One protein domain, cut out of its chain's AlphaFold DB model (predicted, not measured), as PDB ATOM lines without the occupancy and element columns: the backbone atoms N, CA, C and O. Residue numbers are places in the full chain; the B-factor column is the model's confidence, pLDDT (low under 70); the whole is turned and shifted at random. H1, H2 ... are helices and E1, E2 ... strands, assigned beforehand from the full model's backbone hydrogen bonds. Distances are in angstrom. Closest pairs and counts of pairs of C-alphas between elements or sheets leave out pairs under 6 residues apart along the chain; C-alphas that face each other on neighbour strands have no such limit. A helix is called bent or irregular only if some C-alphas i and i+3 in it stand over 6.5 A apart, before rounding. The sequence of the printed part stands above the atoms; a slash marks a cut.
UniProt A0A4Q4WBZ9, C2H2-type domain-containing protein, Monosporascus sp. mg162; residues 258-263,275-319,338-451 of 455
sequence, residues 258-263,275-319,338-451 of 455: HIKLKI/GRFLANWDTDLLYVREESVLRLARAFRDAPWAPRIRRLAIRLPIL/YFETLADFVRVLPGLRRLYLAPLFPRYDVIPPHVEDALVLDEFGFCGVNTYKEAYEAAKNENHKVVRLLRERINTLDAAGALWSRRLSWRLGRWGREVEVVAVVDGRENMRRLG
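AT A GLANCE: This is residues 258 to 263, 275 to 319 and 338 to 451 of the 455 residues of the protein "C2H2-type domain-containing protein" of Monosporascus sp. mg162 (UniProt A0A4Q4WBZ9). A strongly twisted six-stranded sheet has H1 and H2 on one face and H3 on the other; H4 and H5 follow H3 outward, away from the sheet, and the three make a small up-and-down bundle. Residues 417 to 435 lead from H5 back to edge strand E6, and H6 lies off the sheet. The 165 printed residues have six named helices and six named strands, in the order E1 E2 E3 H1 E4 H2 E5 H3 H4 H5 E6 H6, of mixed class; the mixed sheet runs E1 E2 E3 E4 E5 E6. The whole is compact, with a radius of gyration of the C-alphas of 16.8 A, and spans 49 by 38 by 30 A.

HOW THE PARTS SIT: E1, residues 258 to 261, is antiparallel to E2, residues 275 to 280 (N 277 and O 259, 2.9 A). E2 and E3, residues 285 to 288, form a hairpin (N 280 and O 285, 2.9 A). H1, residues 290 to 299, is irregular, C-alphas 291 and 294 being 7.5 A apart, and its height over the sheet is 7.7 A. E4, residues 311 to 317, is parallel to E3 (N 288 and O 313, 2.9 A); E3, H1 and E4 form a strand-helix-strand unit, two parallel strands joined through a helix, with a right-handed crossover. H2, residues 338 to 348, on the same face as H1, touches it, the closest C-alphas being those of Ala 297 and Phe 345, 5.6 A. E5, residues 354 to 360, is parallel to E4 (N 356 and O 312, 2.8 A). H3, residues 369 to 379, is on the opposite face and touches H4, residues 385 to 395, at a shallow tilt of 21 degrees, opposite ways (C-alphas of Val 371 and Ala 391, 6.2 A). H4 and H5, residues 400 to 416, form a helical hairpin, closest at the C-alphas of Tyr 392 and Leu 406, 5.9 A. E6, residues 436 to 439, is parallel to E5 (N 438 and O 355, 2.9 A). H6, residues 444 to 449, touches no helix. Every O i to N i+4 pair is within hydrogen-bond range in H2 to H6; in H1 3 of 6 are.

IN THESE COORDINATES: E1 begins at C-alpha 258 (31.702, 29.531, -16.911). H5 is 24.0 A long, E4 19.7 A and E5 19.3 A. H6 ends at C-alpha 449 (10.116, 39.031, 10.519).

THE WHOLE: The C-alphas farthest apart, of Asn 397 and Gly 432, are 52.4 A apart. Residues 264 to 274 and 320 to 337 are not printed, with gaps of 8.0 A and 10.3 A between C-alphas. The links H1 to E4 and H5 to E6 are long. Mean pLDDT of the printed part is 73.4; residues 360 to 370, 416 to 433 and 440 to 451 are among those under 70.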
ATOM      1  N   HIS A 258      30.924  29.450 -18.146       70.62
ATOM      2  CA  HIS A 258      31.702  29.531 -16.911       70.62
ATOM      3  C   HIS A 258      32.736  30.666 -16.969       70.62
ATOM      4  O   HIS A 258      33.902  30.452 -17.313       70.62
ATOM      5  N   ILE A 259      32.332  31.875 -16.582       69.44
ATOM      6  CA  ILE A 259      33.233  33.032 -16.513       69.44
ATOM      7  C   ILE A 259      34.177  32.883 -15.311       69.44
ATOM      8  O   ILE A 259      33.738  32.679 -14.176       69.44
ATOM      9  N   LYS A 260      35.490  33.043 -15.535       71.44
ATOM     10  CA  LYS A 260      36.494  33.102 -14.460       71.44
ATOM     11  C   LYS A 260      36.912  34.545 -14.169       71.44
ATOM     12  O   LYS A 260      37.860  35.052 -14.767       71.44
ATOM     13  N   LEU A 261      36.239  35.197 -13.220       67.31
ATOM     14  CA  LEU A 261      36.599  36.555 -12.803       67.31
ATOM     15  C   LEU A 261      37.852  36.520 -11.914       67.31
ATOM     16  O   LEU A 261      37.845  35.953 -10.820       67.31
ATOM     17  N   LYS A 262      38.940  37.147 -12.378       68.06
ATOM     18  CA  LYS A 262      40.108  37.468 -11.548       68.06
ATOM     19  C   LYS A 262      39.792  38.738 -10.754       68.06
ATOM     20  O   LYS A 262      39.793  39.820 -11.324       68.06
ATOM     21  N   ILE A 263      39.529  38.593  -9.458       63.75
ATOM     22  CA  ILE A 263      39.367  39.723  -8.536       63.75
ATOM     23  C   ILE A 263      40.700  39.919  -7.813       63.75
ATOM     24  O   ILE A 263      41.194  38.994  -7.167       63.75
ATOM     25  N   GLY A 275      37.324  33.320  -8.876       68.88
ATOM     26  CA  GLY A 275      36.150  32.447  -8.806       68.88
ATOM     27  C   GLY A 275      35.643  32.015 -10.185       68.88
ATOM     28  O   GLY A 275      35.927  32.664 -11.193       68.88
ATOM     29  N   ARG A 276      34.880  30.915 -10.221       71.44
ATOM     30  CA  ARG A 276      34.072  30.512 -11.382       71.44
ATOM     31  C   ARG A 276      32.625  30.919 -11.127       71.44
ATOM     32  O   ARG A 276      32.079  30.587 -10.080       71.44
ATOM     33  N   PHE A 277      32.035  31.604 -12.093       78.88
ATOM     34  CA  PHE A 277      30.653  32.073 -12.090       78.88
ATOM     35  C   PHE A 277      29.929  31.451 -13.279       78.88
ATOM     36  O   PHE A 277      30.585  31.067 -14.247       78.88
ATOM     37  N   LEU A 278      28.605  31.337 -13.215       76.75
ATOM     38  CA  LEU A 278      27.801  30.848 -14.332       76.75
ATOM     39  C   LEU A 278      26.953  32.005 -14.856       76.75
ATOM     40  O   LEU A 278      26.144  32.564 -14.113       76.75
ATOM     41  N   ALA A 279      27.171  32.388 -16.110       80.69
ATOM     42  CA  ALA A 279      26.460  33.483 -16.759       80.69
ATOM     43  C   ALA A 279      25.600  32.959 -17.909       80.69
ATOM     44  O   ALA A 279      26.046  32.118 -18.687       80.69
ATOM     45  N   ASN A 280      24.384  33.486 -18.024       81.44
ATOM     46  CA  ASN A 280      23.483  33.282 -19.150       81.44
ATOM     47  C   ASN A 280      23.246  34.645 -19.811       81.44
ATOM     48  O   ASN A 280      22.532  35.501 -19.278       81.44
ATOM     49  N   TRP A 281      23.896  34.850 -20.958       73.56
ATOM     50  CA  TRP A 281      23.901  36.132 -21.661       73.56
ATOM     51  C   TRP A 281      22.540  36.489 -22.282       73.56
ATOM     52  O   TRP A 281      22.215  37.670 -22.356       73.56
ATOM     53  N   ASP A 282      21.717  35.501 -22.650       71.50
ATOM     54  CA  ASP A 282      20.376  35.724 -23.221       71.50
ATOM     55  C   ASP A 282      19.375  36.309 -22.212       71.50
ATOM     56  O   ASP A 282      18.421  36.992 -22.585       71.50
ATOM     57  N   THR A 283      19.564  36.027 -20.920       74.38
ATOM     58  CA  THR A 283      18.629  36.420 -19.851       74.38
ATOM     59  C   THR A 283      19.155  37.530 -18.939       74.38
ATOM     60  O   THR A 283      18.467  37.892 -17.979       74.38
ATOM     61  N   ASP A 284      20.345  38.073 -19.224       82.69
ATOM     62  CA  ASP A 284      21.130  38.946 -18.335       82.69
ATOM     63  C   ASP A 284      21.313  38.356 -16.915       82.69
ATOM     64  O   ASP A 284      21.359  39.105 -15.931       82.69
ATOM     65  N   LEU A 285      21.352  37.019 -16.796       84.81
ATOM     66  CA  LEU A 285      21.406  36.299 -15.522       84.81
ATOM     67  C   LEU A 285      22.834  35.899 -15.164       84.81
ATOM     68  O   LEU A 285      23.502  35.171 -15.898       84.81
ATOM     69  N   LEU A 286      23.258  36.304 -13.970       88.38
ATOM     70  CA  LEU A 286      24.489  35.845 -13.342       88.38
ATOM     71  C   LEU A 286      24.158  35.060 -12.070       88.38
ATOM     72  O   LEU A 286      23.451  35.559 -11.195       88.38
ATOM     73  N   TYR A 287      24.676  33.837 -11.965       88.00
ATOM     74  CA  TYR A 287      24.532  32.984 -10.787       88.00
ATOM     75  C   TYR A 287      25.818  32.965  -9.948       88.00
ATOM     76  O   TYR A 287      26.936  32.876 -10.471       88.00
ATOM     77  N   VAL A 288      25.643  33.073  -8.628       86.38
ATOM     78  CA  VAL A 288      26.707  33.304  -7.649       86.38
ATOM     79  C   VAL A 288      26.599  32.316  -6.487       86.38
ATOM     80  O   VAL A 288      25.626  32.319  -5.730       86.38
ATOM     81  N   ARG A 289      27.654  31.514  -6.307       81.00
ATOM     82  CA  ARG A 289      27.858  30.672  -5.120       81.00
ATOM     83  C   ARG A 289      28.336  31.506  -3.924       81.00
ATOM     84  O   ARG A 289      29.200  32.374  -4.069       81.00
ATOM     85  N   GLU A 290      27.813  31.163  -2.751       74.69
ATOM     86  CA  GLU A 290      28.023  31.777  -1.430       74.69
ATOM     87  C   GLU A 290      29.434  32.343  -1.165       74.69
ATOM     88  O   GLU A 290      29.574  33.543  -0.931       74.69
ATOM     89  N   GLU A 291      30.496  31.531  -1.283       70.56
ATOM     90  CA  GLU A 291      31.895  31.930  -1.004       70.56
ATOM     91  C   GLU A 291      32.384  33.178  -1.769       70.56
ATOM     92  O   GLU A 291      33.407  33.786  -1.424       70.56
ATOM     93  N   SER A 292      31.709  33.523  -2.867       76.00
ATOM     94  CA  SER A 292      32.055  34.664  -3.713       76.00
ATOM     95  C   SER A 292      31.240  35.917  -3.403       76.00
ATOM     96  O   SER A 292      31.665  36.995  -3.799       76.00
ATOM     97  N   VAL A 293      30.116  35.818  -2.687       77.50
ATOM     98  CA  VAL A 293      29.097  36.877  -2.546       77.50
ATOM     99  C   VAL A 293      29.697  38.185  -2.000       77.50
ATOM    100  O   VAL A 293      29.733  39.189  -2.712       77.50
ATOM    101  N   LEU A 294      30.302  38.168  -0.808       75.06
ATOM    102  CA  LEU A 294      30.968  39.344  -0.212       75.06
ATOM    103  C   LEU A 294      32.109  39.926  -1.074       75.06
ATOM    104  O   LEU A 294      32.343  41.135  -1.079       75.06
ATOM    105  N   ARG A 295      32.832  39.076  -1.815       78.25
ATOM    106  CA  ARG A 295      33.936  39.498  -2.700       78.25
ATOM    107  C   ARG A 295      33.413  40.140  -3.986       78.25
ATOM    108  O   ARG A 295      34.021  41.076  -4.499       78.25
ATOM    109  N   LEU A 296      32.288  39.643  -4.489       80.88
ATOM    110  CA  LEU A 296      31.661  40.063  -5.732       80.88
ATOM    111  C   LEU A 296      30.923  41.399  -5.578       80.88
ATOM    112  O   LEU A 296      31.020  42.232  -6.470       80.88
ATOM    113  N   ALA A 297      30.287  41.654  -4.427       80.56
ATOM    114  CA  ALA A 297      29.698  42.960  -4.109       80.56
ATOM    115  C   ALA A 297      30.731  44.105  -4.170       80.56
ATOM    116  O   ALA A 297      30.408  45.211  -4.603       80.56
ATOM    117  N   ARG A 298      31.991  43.829  -3.798       80.44
ATOM    118  CA  ARG A 298      33.117  44.756  -4.005       80.44
ATOM    119  C   ARG A 298      33.527  44.803  -5.476       80.44
ATOM    120  O   ARG A 298      33.486  45.868  -6.071       80.44
ATOM    121  N   ALA A 299      33.825  43.657  -6.090       80.19
ATOM    122  CA  ALA A 299      34.299  43.598  -7.478       80.19
ATOM    123  C   ALA A 299      33.334  44.209  -8.515       80.19
ATOM    124  O   ALA A 299      33.784  44.706  -9.542       80.19
ATOM    125  N   PHE A 300      32.020  44.193  -8.266       83.06
ATOM    126  CA  PHE A 300      31.038  44.862  -9.120       83.06
ATOM    127  C   PHE A 300      31.083  46.394  -9.030       83.06
ATOM    128  O   PHE A 300      30.733  47.051 -10.007       83.06
ATOM    129  N   ARG A 301      31.521  46.967  -7.900       81.69
ATOM    130  CA  ARG A 301      31.603  48.424  -7.684       81.69
ATOM    131  C   ARG A 301      32.582  49.083  -8.651       81.69
ATOM    132  O   ARG A 301      32.329  50.186  -9.124       81.69
ATOM    133  N   ASP A 302      33.633  48.344  -8.993       78.31
ATOM    134  CA  ASP A 302      34.738  48.793  -9.836       78.31
ATOM    135  C   ASP A 302      34.642  48.235 -11.276       78.31
ATOM    136  O   ASP A 302      35.481  48.528 -12.129       78.31
ATOM    137  N   ALA A 303      33.624  47.415 -11.577       79.00
ATOM    138  CA  ALA A 303      33.469  46.738 -12.863       79.00
ATOM    139  C   ALA A 303      32.544  47.519 -13.825       79.00
ATOM    140  O   ALA A 303      31.328  47.541 -13.624       79.00
ATOM    141  N   PRO A 304      33.047  48.060 -14.954       77.50
ATOM    142  CA  PRO A 304      32.254  48.906 -15.859       77.50
ATOM    143  C   PRO A 304      31.117  48.163 -16.586       77.50
ATOM    144  O   PRO A 304      30.243  48.787 -17.183       77.50
ATOM    145  N   TRP A 305      31.108  46.828 -16.546       80.12
ATOM    146  CA  TRP A 305      30.050  45.983 -17.103       80.12
ATOM    147  C   TRP A 305      28.961  45.610 -16.084       80.12
ATOM    148  O   TRP A 305      27.900  45.142 -16.495       80.12
ATOM    149  N   ALA A 306      29.172  45.840 -14.783       81.88
ATOM    150  CA  ALA A 306      28.214  45.486 -13.735       81.88
ATOM    151  C   ALA A 306      26.816  46.135 -13.908       81.88
ATOM    152  O   ALA A 306      25.824  45.430 -13.715       81.88
ATOM    153  N   PRO A 307      26.673  47.391 -14.396       84.69
ATOM    154  CA  PRO A 307      25.368  47.975 -14.736       84.69
ATOM    155  C   PRO A 307      24.556  47.222 -15.804       84.69
ATOM    156  O   PRO A 307      23.386  47.547 -16.006       84.69
ATOM    157  N   ARG A 308      25.147  46.244 -16.508       83.00
ATOM    158  CA  ARG A 308      24.456  45.414 -17.511       83.00
ATOM    159  C   ARG A 308      23.761  44.191 -16.898       83.00
ATOM    160  O   ARG A 308      22.872  43.646 -17.539       83.00
ATOM    161  N   ILE A 309      24.114  43.781 -15.674       86.88
ATOM    162  CA  ILE A 309      23.468  42.655 -14.982       86.88
ATOM    163  C   ILE A 309      22.035  43.060 -14.618       86.88
ATOM    164  O   ILE A 309      21.833  43.901 -13.741       86.88
ATOM    165  N   ARG A 310      21.032  42.455 -15.265       89.69
ATOM    166  CA  ARG A 310      19.612  42.711 -14.953       89.69
ATOM    167  C   ARG A 310      19.000  41.661 -14.034       89.69
ATOM    168  O   ARG A 310      17.983  41.951 -13.398       89.69
ATOM    169  N   ARG A 311      19.590  40.464 -13.950       91.38
ATOM    170  CA  ARG A 311      19.145  39.375 -13.073       91.38
ATOM    171  C   ARG A 311      20.341  38.804 -12.309       91.38
ATOM    172  O   ARG A 311      21.360  38.464 -12.903       91.38
ATOM    173  N   LEU A 312      20.210  38.672 -10.994       92.19
ATOM    174  CA  LEU A 312      21.231  38.064 -10.139       92.19
ATOM    175  C   LEU A 312      20.592  36.927  -9.346       92.19
ATOM    176  O   LEU A 312      19.575  37.144  -8.691       92.19
ATOM    177  N   ALA A 313      21.179  35.735  -9.403       90.81
ATOM    178  CA  ALA A 313      20.792  34.597  -8.578       90.81
ATOM    179  C   ALA A 313      21.876  34.338  -7.530       90.81
ATOM    180  O   ALA A 313      23.012  34.000  -7.875       90.81
ATOM    181  N   ILE A 314      21.529  34.505  -6.254       90.06
ATOM    182  CA  ILE A 314      22.427  34.254  -5.124       90.06
ATOM    183  C   ILE A 314      21.934  33.019  -4.374       90.06
ATOM    184  O   ILE A 314      20.779  32.950  -3.944       90.06
ATOM    185  N   ARG A 315      22.838  32.060  -4.182       84.81
ATOM    186  CA  ARG A 315      22.638  30.946  -3.254       84.81
ATOM    187  C   ARG A 315      23.031  31.399  -1.850       84.81
ATOM    188  O   ARG A 315      24.161  31.851  -1.655       84.81
ATOM    189  N   LEU A 316      22.104  31.301  -0.904       82.88
ATOM    190  CA  LEU A 316      22.317  31.658   0.499       82.88
ATOM    191  C   LEU A 316      22.457  30.390   1.356       82.88
ATOM    192  O   LEU A 316      21.735  29.419   1.108       82.88
ATOM    193  N   PRO A 317      23.315  30.391   2.390       75.62
ATOM    194  CA  PRO A 317      23.310  29.325   3.382       75.62
ATOM    195  C   PRO A 317      21.978  29.342   4.139       75.62
ATOM    196  O   PRO A 317      21.406  30.407   4.394       75.62
ATOM    197  N   ILE A 318      21.487  28.170   4.549       72.50
ATOM    198  CA  ILE A 318      20.460  28.131   5.593       72.50
ATOM    199  C   ILE A 318      21.128  28.543   6.903       72.50
ATOM    200  O   ILE A 318      21.982  27.832   7.428       72.50
ATOM    201  N   LEU A 319      20.718  29.696   7.433       63.69
ATOM    202  CA  LEU A 319      21.019  30.077   8.805       63.69
ATOM    203  C   LEU A 319      20.388  29.036   9.736       63.69
ATOM    204  O   LEU A 319      19.163  28.906   9.793       63.69
ATOM    205  N   TYR A 338      24.972  39.380   6.238       61.12
ATOM    206  CA  TYR A 338      24.371  38.995   4.964       61.12
ATOM    207  C   TYR A 338      23.341  40.021   4.457       61.12
ATOM    208  O   TYR A 338      23.225  40.203   3.245       61.12
ATOM    209  N   PHE A 339      22.623  40.731   5.336       57.66
ATOM    210  CA  PHE A 339      21.569  41.664   4.909       57.66
ATOM    211  C   PHE A 339      22.121  42.985   4.367       57.66
ATOM    212  O   PHE A 339      21.664  43.442   3.316       57.66
ATOM    213  N   GLU A 340      23.160  43.545   4.996       72.00
ATOM    214  CA  GLU A 340      23.918  44.660   4.414       72.00
ATOM    215  C   GLU A 340      24.488  44.279   3.043       72.00
ATOM    216  O   GLU A 340      24.372  45.040   2.084       72.00
ATOM    217  N   THR A 341      25.025  43.060   2.925       74.25
ATOM    218  CA  THR A 341      25.599  42.541   1.678       74.25
ATOM    219  C   THR A 341      24.569  42.484   0.541       74.25
ATOM    220  O   THR A 341      24.881  42.872  -0.586       74.25
ATOM    221  N   LEU A 342      23.329  42.054   0.812       80.44
ATOM    222  CA  LEU A 342      22.248  42.051  -0.187       80.44
ATOM    223  C   LEU A 342      21.813  43.469  -0.588       80.44
ATOM    224  O   LEU A 342      21.595  43.730  -1.774       80.44
ATOM    225  N   ALA A 343      21.741  44.403   0.366       81.50
ATOM    226  CA  ALA A 343      21.486  45.813   0.067       81.50
ATOM    227  C   ALA A 343      22.618  46.432  -0.778       81.50
ATOM    228  O   ALA A 343      22.351  47.220  -1.688       81.50
ATOM    229  N   ASP A 344      23.869  46.037  -0.534       83.38
ATOM    230  CA  ASP A 344      25.028  46.479  -1.307       83.38
ATOM    231  C   ASP A 344      25.014  45.975  -2.755       83.38
ATOM    232  O   ASP A 344      25.368  46.752  -3.638       83.38
ATOM    233  N   PHE A 345      24.503  44.775  -3.060       82.94
ATOM    234  CA  PHE A 345      24.268  44.387  -4.463       82.94
ATOM    235  C   PHE A 345      23.259  45.295  -5.165       82.94
ATOM    236  O   PHE A 345      23.499  45.696  -6.300       82.94
ATOM    237  N   VAL A 346      22.155  45.657  -4.503       87.12
ATOM    238  CA  VAL A 346      21.138  46.559  -5.079       87.12
ATOM    239  C   VAL A 346      21.693  47.976  -5.285       87.12
ATOM    240  O   VAL A 346      21.362  48.629  -6.273       87.12
ATOM    241  N   ARG A 347      22.582  48.446  -4.398       84.62
ATOM    242  CA  ARG A 347      23.311  49.722  -4.551       84.62
ATOM    243  C   ARG A 347      24.325  49.680  -5.701       84.62
ATOM    244  O   ARG A 347      24.422  50.637  -6.465       84.62
ATOM    245  N   VAL A 348      25.091  48.594  -5.801       85.00
ATOM    246  CA  VAL A 348      26.239  48.447  -6.713       85.00
ATOM    247  C   VAL A 348      25.832  48.022  -8.130       85.00
ATOM    248  O   VAL A 348      26.547  48.325  -9.082       85.00
ATOM    249  N   LEU A 349      24.682  47.367  -8.304       88.44
ATOM    250  CA  LEU A 349      24.148  46.956  -9.605       88.44
ATOM    251  C   LEU A 349      22.973  47.854 -10.030       88.44
ATOM    252  O   LEU A 349      21.817  47.441  -9.933       88.44
ATOM    253  N   PRO A 350      23.214  49.072 -10.556       85.06
ATOM    254  CA  PRO A 350      22.145  50.028 -10.849       85.06
ATOM    255  C   PRO A 350      21.181  49.584 -11.963       85.06
ATOM    256  O   PRO A 350      20.137  50.216 -12.120       85.06
ATOM    257  N   GLY A 351      21.525  48.541 -12.731       87.56
ATOM    258  CA  GLY A 351      20.672  47.911 -13.745       87.56
ATOM    259  C   GLY A 351      19.919  46.657 -13.278       87.56
ATOM    260  O   GLY A 351      19.148  46.101 -14.066       87.56
ATOM    261  N   LEU A 352      20.117  46.213 -12.029       91.38
ATOM    262  CA  LEU A 352      19.489  45.014 -11.477       91.38
ATOM    263  C   LEU A 352      17.973  45.204 -11.364       91.38
ATOM    264  O   LEU A 352      17.498  46.087 -10.657       91.38
ATOM    265  N   ARG A 353      17.211  44.350 -12.053       89.12
ATOM    266  CA  ARG A 353      15.738  44.342 -12.023       89.12
ATOM    267  C   ARG A 353      15.185  43.225 -11.145       89.12
ATOM    268  O   ARG A 353      14.139  43.406 -10.529       89.12
ATOM    269  N   ARG A 354      15.874  42.078 -11.113       90.38
ATOM    270  CA  ARG A 354      15.459  40.884 -10.362       90.38
ATOM    271  C   ARG A 354      16.591  40.301  -9.534       90.38
ATOM    272  O   ARG A 354      17.647  39.980 -10.080       90.38
ATOM    273  N   LEU A 355      16.330  40.109  -8.245       91.25
ATOM    274  CA  LEU A 355      17.205  39.387  -7.328       91.25
ATOM    275  C   LEU A 355      16.519  38.082  -6.918       91.25
ATOM    276  O   LEU A 355      15.471  38.098  -6.275       91.25
ATOM    277  N   TYR A 356      17.113  36.960  -7.303       89.75
ATOM    278  CA  TYR A 356      16.631  35.622  -6.993       89.75
ATOM    279  C   TYR A 356      17.436  35.047  -5.825       89.75
ATOM    280  O   TYR A 356      18.669  35.036  -5.875       89.75
ATOM    281  N   LEU A 357      16.747  34.575  -4.783       87.44
ATOM    282  CA  LEU A 357      17.365  34.025  -3.572       87.44
ATOM    283  C   LEU A 357      16.888  32.584  -3.335       87.44
ATOM    284  O   LEU A 357      15.690  32.345  -3.162       87.44
ATOM    285  N   ALA A 358      17.832  31.638  -3.308       83.94
ATOM    286  CA  ALA A 358      17.586  30.233  -2.967       83.94
ATOM    287  C   ALA A 358      18.376  29.847  -1.700       83.94
ATOM    288  O   ALA A 358      19.600  30.033  -1.679       83.94
ATOM    289  N   PRO A 359      17.712  29.337  -0.645       76.25
ATOM    290  CA  PRO A 359      18.373  28.822   0.546       76.25
ATOM    291  C   PRO A 359      18.848  27.376   0.333       76.25
ATOM    292  O   PRO A 359      18.120  26.533  -0.184       76.25
ATOM    293  N   LEU A 360      20.070  27.072   0.762       65.81
ATOM    294  CA  LEU A 360      20.724  25.786   0.517       65.81
ATOM    295  C   LEU A 360      20.204  24.678   1.457       65.81
ATOM    296  O   LEU A 360      20.632  24.587   2.606       65.81
ATOM    297  N   PHE A 361      19.323  23.796   0.968       60.69
ATOM    298  CA  PHE A 361      18.852  22.632   1.735       60.69
ATOM    299  C   PHE A 361      19.974  21.586   1.957       60.69
ATOM    300  O   PHE A 361      20.439  20.979   0.987       60.69
ATOM    301  N   PRO A 362      20.379  21.285   3.210       51.97
ATOM    302  CA  PRO A 362      21.554  20.460   3.522       51.97
ATOM    303  C   PRO A 362      21.248  18.951   3.478       51.97
ATOM    304  O   PRO A 362      21.514  18.220   4.426       51.97
ATOM    305  N   ARG A 363      20.599  18.467   2.412       51.09
ATOM    306  CA  ARG A 363      20.162  17.058   2.296       51.09
ATOM    307  C   ARG A 363      21.103  16.159   1.488       51.09
ATOM    308  O   ARG A 363      20.801  14.977   1.327       51.09
ATOM    309  N   TYR A 364      22.203  16.697   0.956       54.59
ATOM    310  CA  TYR A 364      23.005  16.020  -0.066       54.59
ATOM    311  C   TYR A 364      24.513  16.327   0.019       54.59
ATOM    312  O   TYR A 364      25.067  17.006  -0.841       54.59
ATOM    313  N   ASP A 365      25.208  15.767   1.012       46.06
ATOM    314  CA  ASP A 365      26.633  16.053   1.287       46.06
ATOM    315  C   ASP A 365      27.627  15.599   0.193       46.06
ATOM    316  O   ASP A 365      28.822  15.876   0.280       46.06
ATOM    317  N   VAL A 366      27.166  14.865  -0.832       58.22
ATOM    318  CA  VAL A 366      28.010  14.299  -1.903       58.22
ATOM    319  C   VAL A 366      27.320  14.403  -3.273       58.22
ATOM    320  O   VAL A 366      26.824  13.412  -3.818       58.22
ATOM    321  N   ILE A 367      27.300  15.611  -3.849       67.25
ATOM    322  CA  ILE A 367      26.876  15.880  -5.237       67.25
ATOM    323  C   ILE A 367      28.037  16.533  -6.020       67.25
ATOM    324  O   ILE A 367      28.652  17.470  -5.511       67.25
ATOM    325  N   PRO A 368      28.350  16.092  -7.259       69.81
ATOM    326  CA  PRO A 368      29.317  16.774  -8.121       69.81
ATOM    327  C   PRO A 368      28.901  18.231  -8.415       69.81
ATOM    328  O   PRO A 368      27.744  18.457  -8.773       69.81
ATOM    329  N   PRO A 369      29.811  19.228  -8.366       66.94
ATOM    330  CA  PRO A 369      29.439  20.646  -8.477       66.94
ATOM    331  C   PRO A 369      28.635  21.033  -9.731       66.94
ATOM    332  O   PRO A 369      27.825  21.953  -9.678       66.94
ATOM    333  N   HIS A 370      28.820  20.321 -10.847       64.62
ATOM    334  CA  HIS A 370      28.076  20.568 -12.088       64.62
ATOM    335  C   HIS A 370      26.601  20.126 -12.001       64.62
ATOM    336  O   HIS A 370      25.733  20.770 -12.581       64.62
ATOM    337  N   VAL A 371      26.304  19.065 -11.240       71.12
ATOM    338  CA  VAL A 371      24.926  18.648 -10.931       71.12
ATOM    339  C   VAL A 371      24.306  19.590  -9.904       71.12
ATOM    340  O   VAL A 371      23.146  19.964 -10.024       71.12
ATOM    341  N   GLU A 372      25.089  20.005  -8.912       73.62
ATOM    342  CA  GLU A 372      24.658  20.950  -7.883       73.62
ATOM    343  C   GLU A 372      24.220  22.300  -8.484       73.62
ATOM    344  O   GLU A 372      23.172  22.822  -8.107       73.62
ATOM    345  N   ASP A 373      24.964  22.837  -9.459       67.94
ATOM    346  CA  ASP A 373      24.578  24.068 -10.166       67.94
ATOM    347  C   ASP A 373      23.287  23.887 -10.992       67.94
ATOM    348  O   ASP A 373      22.464  24.801 -11.038       67.94
ATOM    349  N   ALA A 374      23.061  22.710 -11.591       69.75
ATOM    350  CA  ALA A 374      21.820  22.407 -12.310       69.75
ATOM    351  C   ALA A 374      20.604  22.299 -11.368       69.75
ATOM    352  O   ALA A 374      19.546  22.842 -11.669       69.75
ATOM    353  N   LEU A 375      20.758  21.664 -10.200       72.06
ATOM    354  CA  LEU A 375      19.690  21.571  -9.194       72.06
ATOM    355  C   LEU A 375      19.280  22.956  -8.668       72.06
ATOM    356  O   LEU A 375      18.092  23.238  -8.542       72.06
ATOM    357  N   VAL A 376      20.243  23.850  -8.424       68.38
ATOM    358  CA  VAL A 376      19.956  25.220  -7.960       68.38
ATOM    359  C   VAL A 376      19.323  26.076  -9.064       68.38
ATOM    360  O   VAL A 376      18.420  26.865  -8.792       68.38
ATOM    361  N   LEU A 377      19.729  25.917 -10.329       70.12
ATOM    362  CA  LEU A 377      19.047  26.580 -11.450       70.12
ATOM    363  C   LEU A 377      17.603  26.087 -11.636       70.12
ATOM    364  O   LEU A 377      16.744  26.874 -12.033       70.12
ATOM    365  N   ASP A 378      17.311  24.826 -11.326       73.81
ATOM    366  CA  ASP A 378      15.958  24.271 -11.355       73.81
ATOM    367  C   ASP A 378      15.073  24.736 -10.189       73.81
ATOM    368  O   ASP A 378      13.889  24.989 -10.400       73.81
ATOM    369  N   GLU A 379      15.629  24.943  -8.991       70.94
ATOM    370  CA  GLU A 379      14.922  25.634  -7.898       70.94
ATOM    371  C   GLU A 379      14.429  27.024  -8.355       70.94
ATOM    372  O   GLU A 379      13.296  27.413  -8.075       70.94
ATOM    373  N   PHE A 380      15.228  27.741  -9.151       64.62
ATOM    374  CA  PHE A 380      14.824  29.005  -9.781       64.62
ATOM    375  C   PHE A 380      13.936  28.857 -11.039       64.62
ATOM    376  O   PHE A 380      13.477  29.868 -11.580       64.62
ATOM    377  N   GLY A 381      13.681  27.637 -11.524       71.44
ATOM    378  CA  GLY A 381      12.908  27.370 -12.744       71.44
ATOM    379  C   GLY A 381      13.633  27.697 -14.058       71.44
ATOM    380  O   GLY A 381      12.980  27.994 -15.058       71.44
ATOM    381  N   PHE A 382      14.971  27.681 -14.072       70.12
ATOM    382  CA  PHE A 382      15.811  27.962 -15.248       70.12
ATOM    383  C   PHE A 382      16.360  26.710 -15.961       70.12
ATOM    384  O   PHE A 382      17.013  26.835 -17.003       70.12
ATOM    385  N   CYS A 383      16.101  25.509 -15.436       75.75
ATOM    386  CA  CYS A 383      16.445  24.245 -16.088       75.75
ATOM    387  C   CYS A 383      15.256  23.659 -16.850       75.75
ATOM    388  O   CYS A 383      14.146  23.566 -16.336       75.75
ATOM    389  N   GLY A 384      15.513  23.214 -18.079       75.81
ATOM    390  CA  GLY A 384      14.587  22.363 -18.819       75.81
ATOM    391  C   GLY A 384      14.925  20.885 -18.632       75.81
ATOM    392  O   GLY A 384      16.039  20.526 -18.247       75.81
ATOM    393  N   VAL A 385      13.986  20.018 -19.013       78.12
ATOM    394  CA  VAL A 385      14.163  18.557 -19.076       78.12
ATOM    395  C   VAL A 385      15.471  18.148 -19.777       78.12
ATOM    396  O   VAL A 385      16.148  17.223 -19.331       78.12
ATOM    397  N   ASN A 386      15.864  18.852 -20.843       78.75
ATOM    398  CA  ASN A 386      17.084  18.549 -21.597       78.75
ATOM    399  C   ASN A 386      18.358  18.791 -20.772       78.75
ATOM    400  O   ASN A 386      19.243  17.944 -20.781       78.75
ATOM    401  N   THR A 387      18.416  19.864 -19.974       77.94
ATOM    402  CA  THR A 387      19.538  20.138 -19.055       77.94
ATOM    403  C   THR A 387      19.695  19.021 -18.022       77.94
ATOM    404  O   THR A 387      20.808  18.614 -17.694       77.94
ATOM    405  N   TYR A 388      18.576  18.462 -17.556       78.19
ATOM    406  CA  TYR A 388      18.579  17.293 -16.683       78.19
ATOM    407  C   TYR A 388      19.012  16.004 -17.390       78.19
ATOM    408  O   TYR A 388      19.740  15.211 -16.796       78.19
ATOM    409  N   LYS A 389      18.608  15.794 -18.650       83.19
ATOM    410  CA  LYS A 389      19.042  14.645 -19.468       83.19
ATOM    411  C   LYS A 389      20.550  14.718 -19.770       83.19
ATOM    412  O   LYS A 389      21.230  13.707 -19.639       83.19
ATOM    413  N   GLU A 390      21.096  15.905 -20.037       80.75
ATOM    414  CA  GLU A 390      22.543  16.150 -20.166       80.75
ATOM    415  C   GLU A 390      23.305  15.867 -18.856       80.75
ATOM    416  O   GLU A 390      24.282  15.118 -18.857       80.75
ATOM    417  N   ALA A 391      22.834  16.399 -17.720       78.50
ATOM    418  CA  ALA A 391      23.441  16.146 -16.408       78.50
ATOM    419  C   ALA A 391      23.373  14.660 -16.003       78.50
ATOM    420  O   ALA A 391      24.319  14.128 -15.420       78.50
ATOM    421  N   TYR A 392      22.280  13.970 -16.341       88.94
ATOM    422  CA  TYR A 392      22.129  12.528 -16.148       88.94
ATOM    423  C   TYR A 392      23.135  11.741 -16.997       88.94
ATOM    424  O   TYR A 392      23.801  10.849 -16.474       88.94
ATOM    425  N   GLU A 393      23.293  12.082 -18.278       88.88
ATOM    426  CA  GLU A 393      24.219  11.391 -19.182       88.88
ATOM    427  C   GLU A 393      25.696  11.594 -18.809       88.88
ATOM    428  O   GLU A 393      26.501  10.693 -19.049       88.88
ATOM    429  N   ALA A 394      26.042  12.715 -18.165       81.88
ATOM    430  CA  ALA A 394      27.344  12.906 -17.527       81.88
ATOM    431  C   ALA A 394      27.489  12.052 -16.250       81.88
ATOM    432  O   ALA A 394      28.430  11.268 -16.122       81.88
ATOM    433  N   ALA A 395      26.533  12.148 -15.320       84.88
ATOM    434  CA  ALA A 395      26.634  11.528 -13.999       84.88
ATOM    435  C   ALA A 395      26.360  10.008 -13.964       84.88
ATOM    436  O   ALA A 395      26.655   9.370 -12.948       84.88
ATOM    437  N   LYS A 396      25.807   9.405 -15.036       91.25
ATOM    438  CA  LYS A 396      25.340   7.996 -15.079       91.25
ATOM    439  C   LYS A 396      26.360   6.948 -14.633       91.25
ATOM    440  O   LYS A 396      25.961   5.912 -14.107       91.25
ATOM    441  N   ASN A 397      27.650   7.237 -14.803       89.06
ATOM    442  CA  ASN A 397      28.754   6.349 -14.436       89.06
ATOM    443  C   ASN A 397      29.445   6.736 -13.111       89.06
ATOM    444  O   ASN A 397      30.277   5.973 -12.631       89.06
ATOM    445  N   GLU A 398      29.136   7.899 -12.522       85.00
ATOM    446  CA  GLU A 398      29.877   8.451 -11.376       85.00
ATOM    447  C   GLU A 398      29.248   8.108 -10.016       85.00
ATOM    448  O   GLU A 398      29.947   7.688  -9.095       85.00
ATOM    449  N   ASN A 399      27.932   8.300  -9.848       87.19
ATOM    450  CA  ASN A 399      27.283   8.157  -8.536       87.19
ATOM    451  C   ASN A 399      25.802   7.759  -8.646       87.19
ATOM    452  O   ASN A 399      24.937   8.593  -8.910       87.19
ATOM    453  N   HIS A 400      25.483   6.497  -8.341       86.19
ATOM    454  CA  HIS A 400      24.124   5.949  -8.454       86.19
ATOM    455  C   HIS A 400      23.039   6.749  -7.702       86.19
ATOM    456  O   HIS A 400      21.889   6.756  -8.139       86.19
ATOM    457  N   LYS A 401      23.370   7.439  -6.596       85.00
ATOM    458  CA  LYS A 401      22.402   8.263  -5.845       85.00
ATOM    459  C   LYS A 401      22.013   9.512  -6.633       85.00
ATOM    460  O   LYS A 401      20.831   9.834  -6.732       85.00
ATOM    461  N   VAL A 402      23.005  10.166  -7.236       83.19
ATOM    462  CA  VAL A 402      22.830  11.330  -8.114       83.19
ATOM    463  C   VAL A 402      22.042  10.939  -9.364       83.19
ATOM    464  O   VAL A 402      21.083  11.611  -9.722       83.19
ATOM    465  N   VAL A 403      22.375   9.800  -9.970       89.31
ATOM    466  CA  VAL A 403      21.675   9.249 -11.144       89.31
ATOM    467  C   VAL A 403      20.203   8.959 -10.847       89.31
ATOM    468  O   VAL A 403      19.342   9.234 -11.683       89.31
ATOM    469  N   ARG A 404      19.896   8.445  -9.648       89.75
ATOM    470  CA  ARG A 404      18.514   8.215  -9.207       89.75
ATOM    471  C   ARG A 404      17.755   9.532  -9.034       89.75
ATOM    472  O   ARG A 404      16.673   9.657  -9.591       89.75
ATOM    473  N   LEU A 405      18.348  10.519  -8.358       86.12
ATOM    474  CA  LEU A 405      17.752  11.842  -8.134       86.12
ATOM    475  C   LEU A 405      17.508  12.597  -9.452       86.12
ATOM    476  O   LEU A 405      16.426  13.140  -9.667       86.12
ATOM    477  N   LEU A 406      18.475  12.575 -10.374       85.56
ATOM    478  CA  LEU A 406      18.326  13.156 -11.710       85.56
ATOM    479  C   LEU A 406      17.201  12.467 -12.494       85.56
ATOM    480  O   LEU A 406      16.379  13.151 -13.093       85.56
ATOM    481  N   ARG A 407      17.094  11.130 -12.441       91.12
ATOM    482  CA  ARG A 407      15.988  10.395 -13.079       91.12
ATOM    483  C   ARG A 407      14.630  10.702 -12.434       91.12
ATOM    484  O   ARG A 407      13.660  10.910 -13.153       91.12
ATOM    485  N   GLU A 408      14.554  10.758 -11.104       88.44
ATOM    486  CA  GLU A 408      13.349  11.161 -10.361       88.44
ATOM    487  C   GLU A 408      12.880  12.559 -10.800       88.44
ATOM    488  O   GLU A 408      11.688  12.770 -11.040       88.44
ATOM    489  N   ARG A 409      13.813  13.501 -10.992       82.56
ATOM    490  CA  ARG A 409      13.504  14.866 -11.430       82.56
ATOM    491  C   ARG A 409      13.133  14.965 -12.912       82.56
ATOM    492  O   ARG A 409      12.154  15.638 -13.215       82.56
ATOM    493  N   ILE A 410      13.814  14.236 -13.805       86.31
ATOM    494  CA  ILE A 410      13.414  14.085 -15.220       86.31
ATOM    495  C   ILE A 410      11.974  13.581 -15.302       86.31
ATOM    496  O   ILE A 410      11.140  14.230 -15.922       86.31
ATOM    497  N   ASN A 411      11.665  12.479 -14.612       84.38
ATOM    498  CA  ASN A 411      10.328  11.891 -14.601       84.38
ATOM    499  C   ASN A 411       9.278  12.863 -14.037       84.38
ATOM    500  O   ASN A 411       8.161  12.907 -14.537       84.38
ATOM    501  N   THR A 412       9.629  13.654 -13.015       81.31
ATOM    502  CA  THR A 412       8.731  14.669 -12.438       81.31
ATOM    503  C   THR A 412       8.424  15.784 -13.441       81.31
ATOM    504  O   THR A 412       7.272  16.190 -13.559       81.31
ATOM    505  N   LEU A 413       9.427  16.265 -14.181       78.50
ATOM    506  CA  LEU A 413       9.264  17.326 -15.180       78.50
ATOM    507  C   LEU A 413       8.534  16.827 -16.441       78.50
ATOM    508  O   LEU A 413       7.609  17.492 -16.903       78.50
ATOM    509  N   ASP A 414       8.891  15.642 -16.952       78.00
ATOM    510  CA  ASP A 414       8.203  14.998 -18.084       78.00
ATOM    511  C   ASP A 414       6.727  14.671 -17.742       78.00
ATOM    512  O   ASP A 414       5.870  14.735 -18.620       78.00
ATOM    513  N   ALA A 415       6.397  14.369 -16.475       74.50
ATOM    514  CA  ALA A 415       5.026  14.070 -16.036       74.50
ATOM    515  C   ALA A 415       4.185  15.301 -15.638       74.50
ATOM    516  O   ALA A 415       2.959  15.250 -15.734       74.50
ATOM    517  N   ALA A 416       4.800  16.392 -15.171       68.94
ATOM    518  CA  ALA A 416       4.075  17.589 -14.727       68.94
ATOM    519  C   ALA A 416       3.623  18.503 -15.880       68.94
ATOM    520  O   ALA A 416       2.714  19.317 -15.704       68.94
ATOM    521  N   GLY A 417       4.285  18.417 -17.040       50.34
ATOM    522  CA  GLY A 417       4.190  19.448 -18.071       50.34
ATOM    523  C   GLY A 417       4.721  20.805 -17.583       50.34
ATOM    524  O   GLY A 417       5.335  20.924 -16.521       50.34
ATOM    525  N   ALA A 418       4.477  21.868 -18.351       43.09
ATOM    526  CA  ALA A 418       5.018  23.208 -18.090       43.09
ATOM    527  C   ALA A 418       4.283  23.995 -16.970       43.09
ATOM    528  O   ALA A 418       4.093  25.205 -17.078       43.09
ATOM    529  N   LEU A 419       3.846  23.327 -15.893       41.12
ATOM    530  CA  LEU A 419       2.957  23.887 -14.859       41.12
ATOM    531  C   LEU A 419       3.582  23.956 -13.450       41.12
ATOM    532  O   LEU A 419       3.016  23.465 -12.476       41.12
ATOM    533  N   TRP A 420       4.717  24.653 -13.316       38.41
ATOM    534  CA  TRP A 420       5.282  25.025 -12.008       38.41
ATOM    535  C   TRP A 420       5.706  26.500 -11.925       38.41
ATOM    536  O   TRP A 420       6.763  26.899 -12.409       38.41
ATOM    537  N   SER A 421       4.895  27.322 -11.249       36.62
ATOM    538  CA  SER A 421       5.325  28.163 -10.108       36.62
ATOM    539  C   SER A 421       4.221  29.143  -9.682       36.62
ATOM    540  O   SER A 421       3.940  30.124 -10.368       36.62
ATOM    541  N   ARG A 422       3.643  28.952  -8.485       37.44
ATOM    542  CA  ARG A 422       3.034  30.074  -7.748       37.44
ATOM    543  C   ARG A 422       4.178  30.903  -7.175       37.44
ATOM    544  O   ARG A 422       4.766  30.527  -6.167       37.44
ATOM    545  N   ARG A 423       4.534  31.990  -7.856       45.31
ATOM    546  CA  ARG A 423       5.608  32.889  -7.421       45.31
ATOM    547  C   ARG A 423       5.091  33.820  -6.333       45.31
ATOM    548  O   ARG A 423       4.081  34.486  -6.537       45.31
ATOM    549  N   LEU A 424       5.811  33.891  -5.220       42.88
ATOM    550  CA  LEU A 424       5.747  35.034  -4.319       42.88
ATOM    551  C   LEU A 424       6.809  36.036  -4.787       42.88
ATOM    552  O   LEU A 424       7.974  35.675  -4.967       42.88
ATOM    553  N   SER A 425       6.398  37.274  -5.038       45.09
ATOM    554  CA  SER A 425       7.284  38.370  -5.425       45.09
ATOM    555  C   SER A 425       7.140  39.512  -4.427       45.09
ATOM    556  O   SER A 425       6.035  39.903  -4.059       45.09
ATOM    557  N   TRP A 426       8.273  40.050  -3.982       55.75
ATOM    558  CA  TRP A 426       8.324  41.174  -3.053       55.75
ATOM    559  C   TRP A 426       8.972  42.375  -3.743       55.75
ATOM    560  O   TRP A 426      10.006  42.240  -4.400       55.75
ATOM    561  N   ARG A 427       8.382  43.565  -3.587       58.47
ATOM    562  CA  ARG A 427       8.964  44.823  -4.077       58.47
ATOM    563  C   ARG A 427       9.816  45.459  -2.983       58.47
ATOM    564  O   ARG A 427       9.288  45.869  -1.951       58.47
ATOM    565  N   LEU A 428      11.123  45.601  -3.209       49.72
ATOM    566  CA  LEU A 428      11.988  46.333  -2.280       49.72
ATOM    567  C   LEU A 428      11.875  47.850  -2.513       49.72
ATOM    568  O   LEU A 428      12.665  48.436  -3.247       49.72
ATOM    569  N   GLY A 429      10.884  48.486  -1.885       50.88
ATOM    570  CA  GLY A 429      10.640  49.930  -1.970       50.88
ATOM    571  C   GLY A 429      11.502  50.763  -1.012       50.88
ATOM    572  O   GLY A 429      10.991  51.300  -0.032       50.88
ATOM    573  N   ARG A 430      12.806  50.903  -1.281       49.69
ATOM    574  CA  ARG A 430      13.703  51.809  -0.528       49.69
ATOM    575  C   ARG A 430      14.605  52.577  -1.504       49.69
ATOM    576  O   ARG A 430      15.083  52.006  -2.475       49.69
ATOM    577  N   TRP A 431      14.847  53.865  -1.245       50.50
ATOM    578  CA  TRP A 431      15.696  54.749  -2.075       50.50
ATOM    579  C   TRP A 431      15.198  55.021  -3.514       50.50
ATOM    580  O   TRP A 431      15.998  55.285  -4.408       50.50
ATOM    581  N   GLY A 432      13.880  54.995  -3.745       60.94
ATOM    582  CA  GLY A 432      13.281  55.470  -5.004       60.94
ATOM    583  C   GLY A 432      13.498  54.565  -6.223       60.94
ATOM    584  O   GLY A 432      13.407  55.036  -7.354       60.94
ATOM    585  N   ARG A 433      13.792  53.278  -6.011       68.88
ATOM    586  CA  ARG A 433      13.841  52.248  -7.059       68.88
ATOM    587  C   ARG A 433      13.028  51.038  -6.620       68.88
ATOM    588  O   ARG A 433      12.981  50.737  -5.432       68.88
ATOM    589  N   GLU A 434      12.439  50.335  -7.580       74.44
ATOM    590  CA  GLU A 434      11.828  49.027  -7.351       74.44
ATOM    591  C   GLU A 434      12.763  47.933  -7.873       74.44
ATOM    592  O   GLU A 434      13.149  47.946  -9.042       74.44
ATOM    593  N   VAL A 435      13.102  46.971  -7.013       80.75
ATOM    594  CA  VAL A 435      13.700  45.691  -7.418       80.75
ATOM    595  C   VAL A 435      12.737  44.585  -7.013       80.75
ATOM    596  O   VAL A 435      12.272  44.549  -5.871       80.75
ATOM    597  N   GLU A 436      12.432  43.695  -7.956       83.12
ATOM    598  CA  GLU A 436      11.618  42.509  -7.708       83.12
ATOM    599  C   GLU A 436      12.512  41.435  -7.076       83.12
ATOM    600  O   GLU A 436      13.429  40.906  -7.713       83.12
ATOM    601  N   VAL A 437      12.266  41.135  -5.804       82.75
ATOM    602  CA  VAL A 437      12.958  40.068  -5.081       82.75
ATOM    603  C   VAL A 437      12.083  38.825  -5.114       82.75
ATOM    604  O   VAL A 437      10.923  38.854  -4.700       82.75
ATOM    605  N   VAL A 438      12.645  37.734  -5.630       81.56
ATOM    606  CA  VAL A 438      11.968  36.445  -5.795       81.56
ATOM    607  C   VAL A 438      12.684  35.420  -4.923       81.56
ATOM    608  O   VAL A 438      13.744  34.906  -5.287       81.56
ATOM    609  N   ALA A 439      12.112  35.141  -3.753       76.50
ATOM    610  CA  ALA A 439      12.524  34.014  -2.926       76.50
ATOM    611  C   ALA A 439      11.757  32.755  -3.362       76.50
ATOM    612  O   ALA A 439      10.549  32.801  -3.583       76.50
ATOM    613  N   VAL A 440      12.468  31.637  -3.496       66.88
ATOM    614  CA  VAL A 440      11.930  30.384  -4.066       66.88
ATOM    615  C   VAL A 440      11.101  29.555  -3.068       66.88
ATOM    616  O   VAL A 440      10.368  28.653  -3.463       66.88
ATOM    617  N   VAL A 441      11.199  29.847  -1.770       60.47
ATOM    618  CA  VAL A 441      10.704  28.976  -0.689       60.47
ATOM    619  C   VAL A 441       9.501  29.580   0.036       60.47
ATOM    620  O   VAL A 441       9.396  30.799   0.187       60.47
ATOM    621  N   ASP A 442       8.617  28.707   0.527       48.94
ATOM    622  CA  ASP A 442       7.445  29.031   1.350       48.94
ATOM    623  C   ASP A 442       7.859  29.531   2.752       48.94
ATOM    624  O   ASP A 442       7.804  28.832   3.760       48.94
ATOM    625  N   GLY A 443       8.392  30.756   2.783       50.94
ATOM    626  CA  GLY A 443       9.010  31.406   3.941       50.94
ATOM    627  C   GLY A 443       8.272  32.668   4.383       50.94
ATOM    628  O   GLY A 443       8.915  33.643   4.779       50.94
ATOM    629  N   ARG A 444       6.934  32.682   4.284       50.53
ATOM    630  CA  ARG A 444       6.091  33.875   4.509       50.53
ATOM    631  C   ARG A 444       6.319  34.543   5.872       50.53
ATOM    632  O   ARG A 444       6.287  35.768   5.955       50.53
ATOM    633  N   GLU A 445       6.588  33.774   6.927       52.47
ATOM    634  CA  GLU A 445       6.969  34.334   8.234       52.47
ATOM    635  C   GLU A 445       8.375  34.940   8.247       52.47
ATOM    636  O   GLU A 445       8.554  36.031   8.784       52.47
ATOM    637  N   ASN A 446       9.365  34.274   7.645       53.84
ATOM    638  CA  ASN A 446      10.756  34.729   7.671       53.84
ATOM    639  C   ASN A 446      10.907  36.096   6.989       53.84
ATOM    640  O   ASN A 446      11.521  36.994   7.557       53.84
ATOM    641  N   MET A 447      10.274  36.295   5.828       54.00
ATOM    642  CA  MET A 447      10.295  37.592   5.135       54.00
ATOM    643  C   MET A 447       9.626  38.697   5.972       54.00
ATOM    644  O   MET A 447      10.189  39.781   6.129       54.00
ATOM    645  N   ARG A 448       8.473  38.412   6.597       58.38
ATOM    646  CA  ARG A 448       7.764  39.378   7.459       58.38
ATOM    647  C   ARG A 448       8.568  39.755   8.707       58.38
ATOM    648  O   ARG A 448       8.634  40.934   9.047       58.38
ATOM    649  N   ARG A 449       9.231  38.790   9.359       50.19
ATOM    650  CA  ARG A 449      10.116  39.031  10.519       50.19
ATOM    651  C   ARG A 449      11.364  39.854  10.162       50.19
ATOM    652  O   ARG A 449      11.925  40.498  11.037       50.19
ATOM    653  N   LEU A 450      11.759  39.882   8.887       47.94
ATOM    654  CA  LEU A 450      12.841  40.719   8.351       47.94
ATOM    655  C   LEU A 450      12.371  42.120   7.896       47.94
ATOM    656  O   LEU A 450      13.135  42.841   7.257       47.94
ATOM    657  N   GLY A 451      11.119  42.506   8.174       48.72
ATOM    658  CA  GLY A 451      10.557  43.808   7.789       48.72
ATOM    659  C   GLY A 451      10.087  43.909   6.331       48.72
ATOM    660  O   GLY A 451       9.872  45.015   5.836       48.72
TER     661      GLY A 451